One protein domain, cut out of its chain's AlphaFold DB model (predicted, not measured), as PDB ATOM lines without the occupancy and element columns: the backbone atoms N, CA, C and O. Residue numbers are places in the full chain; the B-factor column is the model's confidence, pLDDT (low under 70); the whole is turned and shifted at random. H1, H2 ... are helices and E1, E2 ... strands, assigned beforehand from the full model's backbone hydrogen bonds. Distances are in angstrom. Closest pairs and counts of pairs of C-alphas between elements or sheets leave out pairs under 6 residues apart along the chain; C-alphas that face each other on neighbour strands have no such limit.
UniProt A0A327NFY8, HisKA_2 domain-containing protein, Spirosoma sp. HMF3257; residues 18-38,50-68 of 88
ATOM      1  N   ASP A  18     159.209 177.067 189.565       91.50
ATOM      2  CA  ASP A  18     159.334 175.625 189.796       91.50
ATOM      3  C   ASP A  18     158.082 175.137 190.541       91.50
ATOM      4  O   ASP A  18     157.905 175.369 191.743       91.50
ATOM      5  N   MET A  19     157.175 174.490 189.808       92.69
ATOM      6  CA  MET A  19     155.898 174.029 190.345       92.69
ATOM      7  C   MET A  19     156.067 172.928 191.399       92.69
ATOM      8  O   MET A  19     155.383 173.005 192.421       92.69
ATOM      9  N   PRO A  20     156.948 171.922 191.226       93.75
ATOM     10  CA  PRO A  20     157.271 170.986 192.295       93.75
ATOM     11  C   PRO A  20     157.686 171.640 193.613       93.75
ATOM     12  O   PRO A  20     157.217 171.208 194.667       93.75
ATOM     13  N   MET A  21     158.554 172.653 193.569       91.00
ATOM     14  CA  MET A  21     158.973 173.383 194.767       91.00
ATOM     15  C   MET A  21     157.806 174.173 195.359       91.00
ATOM     16  O   MET A  21     157.499 174.040 196.542       91.00
ATOM     17  N   TYR A  22     157.098 174.922 194.518       90.31
ATOM     18  CA  TYR A  22     155.970 175.747 194.931       90.31
ATOM     19  C   TYR A  22     154.835 174.937 195.579       90.31
ATOM     20  O   TYR A  22     154.299 175.331 196.614       90.31
ATOM     21  N   ILE A  23     154.479 173.782 195.009       91.25
ATOM     22  CA  ILE A  23     153.427 172.914 195.555       91.25
ATOM     23  C   ILE A  23     153.819 172.391 196.937       91.25
ATOM     24  O   ILE A  23     152.964 172.369 197.821       91.25
ATOM     25  N   ARG A  24     155.086 172.004 197.147       91.44
ATOM     26  CA  ARG A  24     155.564 171.577 198.474       91.44
ATOM     27  C   ARG A  24     155.429 172.700 199.491       91.44
ATOM     28  O   ARG A  24     154.805 172.480 200.516       91.44
ATOM     29  N   GLU A  25     155.883 173.911 199.166       89.69
ATOM     30  CA  GLU A  25     155.754 175.057 200.079       89.69
ATOM     31  C   GLU A  25     154.297 175.340 200.476       89.69
ATOM     32  O   GLU A  25     154.017 175.688 201.623       89.69
ATOM     33  N   VAL A  26     153.360 175.201 199.533       87.88
ATOM     34  CA  VAL A  26     151.926 175.362 199.812       87.88
ATOM     35  C   VAL A  26     151.421 174.255 200.737       87.88
ATOM     36  O   VAL A  26     150.683 174.544 201.678       87.88
ATOM     37  N   VAL A  27     151.789 172.999 200.478       88.19
ATOM     38  CA  VAL A  27     151.342 171.865 201.295       88.19
ATOM     39  C   VAL A  27     151.934 171.938 202.701       88.19
ATOM     40  O   VAL A  27     151.177 171.782 203.653       88.19
ATOM     41  N   ASP A  28     153.216 172.277 202.841       87.62
ATOM     42  CA  ASP A  28     153.898 172.423 204.133       87.62
ATOM     43  C   ASP A  28     153.217 173.507 204.996       87.62
ATOM     44  O   ASP A  28     152.901 173.285 206.165       87.62
ATOM     45  N   GLN A  29     152.874 174.662 204.406       86.19
ATOM     46  CA  GLN A  29     152.131 175.722 205.107       86.19
ATOM     47  C   GLN A  29     150.736 175.275 205.559       86.19
ATOM     48  O   GLN A  29     150.243 175.692 206.616       86.19
ATOM     49  N   LEU A  30     150.060 174.462 204.746       83.38
ATOM     50  CA  LEU A  30     148.756 173.913 205.100       83.38
ATOM     51  C   LEU A  30     148.900 172.870 206.211       83.38
ATOM     52  O   LEU A  30     148.139 172.907 207.171       83.38
ATOM     53  N   GLU A  31     149.889 171.989 206.141       82.62
ATOM     54  CA  GLU A  31     150.165 170.995 207.175       82.62
ATOM     55  C   GLU A  31     150.426 171.643 208.545       82.62
ATOM     56  O   GLU A  31     149.814 171.242 209.541       82.62
ATOM     57  N   GLU A  32     151.240 172.703 208.586       83.06
ATOM     58  CA  GLU A  32     151.458 173.512 209.791       83.06
ATOM     59  C   GLU A  32     150.147 174.129 210.309       83.06
ATOM     60  O   GLU A  32     149.857 174.097 211.506       83.06
ATOM     61  N   SER A  33     149.310 174.650 209.407       79.81
ATOM     62  CA  SER A  33     148.045 175.312 209.762       79.81
ATOM     63  C   SER A  33     146.974 174.350 210.292       79.81
ATOM     64  O   SER A  33     146.097 174.764 211.052       79.81
ATOM     65  N   PHE A  34     147.013 173.076 209.892       75.12
ATOM     66  CA  PHE A  34     146.049 172.046 210.298       75.12
ATOM     67  C   PHE A  34     146.507 171.218 211.511       75.12
ATOM     68  O   PHE A  34     145.858 170.232 211.857       75.12
ATOM     69  N   ASN A  35     147.536 171.688 212.229       65.12
ATOM     70  CA  ASN A  35     147.925 171.195 213.552       65.12
ATOM     71  C   ASN A  35     148.383 169.724 213.564       65.12
ATOM     72  O   ASN A  35     148.034 168.987 214.485       65.12
ATOM     73  N   HIS A  36     149.153 169.324 212.541       62.09
ATOM     74  CA  HIS A  36     149.865 168.039 212.448       62.09
ATOM     75  C   HIS A  36     149.046 166.855 212.993       62.09
ATOM     76  O   HIS A  36     149.470 166.121 213.886       62.09
ATOM     77  N   ASP A  37     147.815 166.713 212.498       64.25
ATOM     78  CA  ASP A  37     146.993 165.552 212.814       64.25
ATOM     79  C   ASP A  37     147.729 164.317 212.278       64.25
ATOM     80  O   ASP A  37     147.742 164.084 211.069       64.25
ATOM     81  N   GLU A  38     148.365 163.544 213.171       64.94
ATOM     82  CA  GLU A  38     149.246 162.398 212.859       64.94
ATOM     83  C   GLU A  38     148.576 161.322 211.976       64.94
ATOM     84  O   GLU A  38     149.208 160.366 211.528       64.94
ATOM     85  N   GLU A  50     158.089 173.873 185.023       93.12
ATOM     86  CA  GLU A  50     158.240 175.303 185.234       93.12
ATOM     87  C   GLU A  50     157.103 176.023 184.513       93.12
ATOM     88  O   GLU A  50     156.742 175.657 183.391       93.12
ATOM     89  N   LEU A  51     156.485 176.990 185.187       90.56
ATOM     90  CA  LEU A  51     155.398 177.790 184.629       90.56
ATOM     91  C   LEU A  51     155.659 179.270 184.840       90.56
ATOM     92  O   LEU A  51     156.193 179.674 185.870       90.56
ATOM     93  N   ASP A  52     155.190 180.100 183.917       90.69
ATOM     94  CA  ASP A  52     155.204 181.541 184.138       90.69
ATOM     95  C   ASP A  52     154.316 181.912 185.332       90.69
ATOM     96  O   ASP A  52     153.276 181.296 185.588       90.69
ATOM     97  N   VAL A  53     154.681 182.990 186.028       86.00
ATOM     98  CA  VAL A  53     153.912 183.540 187.160       86.00
ATOM     99  C   VAL A  53     152.416 183.683 186.842       86.00
ATOM    100  O   VAL A  53     151.567 183.399 187.688       86.00
ATOM    101  N   SER A  54     152.079 184.091 185.615       87.19
ATOM    102  CA  SER A  54     150.694 184.281 185.162       87.19
ATOM    103  C   SER A  54     149.867 182.988 185.173       87.19
ATOM    104  O   SER A  54     148.650 183.051 185.344       87.19
ATOM    105  N   GLN A  55     150.513 181.828 185.035       90.00
ATOM    106  CA  GLN A  55     149.898 180.500 185.094       90.00
ATOM    107  C   GLN A  55     150.026 179.878 186.490       90.00
ATOM    108  O   GLN A  55     149.082 179.253 186.978       90.00
ATOM    109  N   ALA A  56     151.161 180.082 187.162       89.00
ATOM    110  CA  ALA A  56     151.418 179.539 188.493       89.00
ATOM    111  C   ALA A  56     150.452 180.097 189.552       89.00
ATOM    112  O   ALA A  56     149.965 179.345 190.393       89.00
ATOM    113  N   ILE A  57     150.106 181.390 189.485       86.25
ATOM    114  CA  ILE A  57     149.175 182.028 190.434       86.25
ATOM    115  C   ILE A  57     147.783 181.368 190.438       86.25
ATOM    116  O   ILE A  57     147.345 180.933 191.508       86.25
ATOM    117  N   PRO A  58     147.052 181.280 189.304       90.56
ATOM    118  CA  PRO A  58     145.729 180.663 189.307       90.56
ATOM    119  C   PRO A  58     145.789 179.175 189.672       90.56
ATOM    120  O   PRO A  58     144.919 178.700 190.400       90.56
ATOM    121  N   LEU A  59     146.831 178.448 189.250       90.75
ATOM    122  CA  LEU A  59     147.013 177.045 189.636       90.75
ATOM    123  C   LEU A  59     147.253 176.882 191.138       90.75
ATOM    124  O   LEU A  59     146.648 176.011 191.757       90.75
ATOM    125  N   GLY A  60     148.067 177.747 191.742       88.38
ATOM    126  CA  GLY A  60     148.310 177.748 193.180       88.38
ATOM    127  C   GLY A  60     147.037 177.928 193.998       88.38
ATOM    128  O   GLY A  60     146.840 177.232 194.994       88.38
ATOM    129  N   LEU A  61     146.128 178.800 193.551       90.12
ATOM    130  CA  LEU A  61     144.821 178.980 194.187       90.12
ATOM    131  C   LEU A  61     143.953 177.720 194.093       90.12
ATOM    132  O   LEU A  61     143.384 177.305 195.100       90.12
ATOM    133  N   ILE A  62     143.884 177.095 192.912       92.94
ATOM    134  CA  ILE A  62     143.117 175.857 192.705       92.94
ATOM    135  C   ILE A  62     143.655 174.737 193.600       92.94
ATOM    136  O   ILE A  62     142.878 174.062 194.275       92.94
ATOM    137  N   ILE A  63     144.977 174.562 193.637       91.12
ATOM    138  CA  ILE A  63     145.642 173.538 194.451       91.12
ATOM    139  C   ILE A  63     145.389 173.795 195.939       91.12
ATOM    140  O   ILE A  63     144.984 172.883 196.655       91.12
ATOM    141  N   THR A  64     145.556 175.040 196.394       88.94
ATOM    142  CA  THR A  64     145.321 175.415 197.795       88.94
ATOM    143  C   THR A  64     143.888 175.108 198.212       88.94
ATOM    144  O   THR A  64     143.674 174.505 199.263       88.94
ATOM    145  N   GLU A  65     142.903 175.485 197.396       91.19
ATOM    146  CA  GLU A  65     141.488 175.246 197.689       91.19
ATOM    147  C   GLU A  65     141.167 173.746 197.694       91.19
ATOM    148  O   GLU A  65     140.499 173.259 198.606       91.19
ATOM    149  N   ALA A  66     141.699 172.987 196.732       90.69
ATOM    150  CA  ALA A  66     141.519 171.539 196.667       90.69
ATOM    151  C   ALA A  66     142.089 170.827 197.906       90.69
ATOM    152  O   ALA A  66     141.385 170.034 198.536       90.69
ATOM    153  N   ILE A  67     143.329 171.142 198.297       87.81
ATOM    154  CA  ILE A  67     143.975 170.556 199.482       87.81
ATOM    155  C   ILE A  67     143.234 170.982 200.747       87.81
ATOM    156  O   ILE A  67     142.896 170.146 201.582       87.81
ATOM    157  N   THR A  68     142.914 172.268 200.873       87.75
ATOM    158  CA  THR A  68     142.190 172.795 202.034       87.75
ATOM    159  C   THR A  68     140.832 172.114 202.190       87.75
ATOM    160  O   THR A  68     140.442 171.781 203.308       87.75
TER     161      THR A  68
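AT A GLANCE: This is residues 18 to 38 and 50 to 68 of the 88 residues of the protein "HisKA_2 domain-containing protein" of Spirosoma sp. HMF3257 (UniProt A0A327NFY8). What is the picture? Two helices of similar length, H2 and H1, lie side by side and run the same way at a slant to each other, and the short strand E1 spans from near the first residue of H1 to the first residue of H2. Residues 34 to 38 lie beyond the last residue of H1. What is it made of, and how large is it? The printed part has 40 residues, in the order H1, E1, H2, and its class is mostly helix. It is only just loose, close to compact, with a radius of gyration of the C-alphas of 11.0 A, and spans 34 by 17 by 10 A, only just a rod.

IN THESE COORDINATES: Where is the longest helix by residues? H2 holds residues 53 to 68, 21.8 A from first to last C-alpha, and ends at C-alpha 68, (142.190, 172.795, 202.034). Where are the others? H1 holds residues 19 to 33, 21.0 A long, and begins at C-alpha 19, (155.898, 174.029, 190.345). E1 holds residues 50 to 52.

HOW THE PARTS SIT: How do H2 and H1 stand? They touch, and their closest C-alphas are those of Val 26 and Thr 64, 6.9 A apart. They run the same way at a steep tilt of 36 degrees, only just past shallow. What of E1? It pairs with no named strand. It meets H2 only through their tight link. The closest C-alphas of H1 and E1, those of Met 19 and Glu 50, are 5.8 A apart. And the helix backbones? Every O i to N i+4 pair is within hydrogen-bond range in H1, and 11 of 12 in H2.

THE WHOLE: Where is the cut? Residues 39 to 49 are not printed, and C-alphas 38 and 50 are 31.8 A apart across it, on the link from H1 to E1. Where is confidence low? The mean pLDDT of the printed part is 86.1, with residues 35 to 38 under 70.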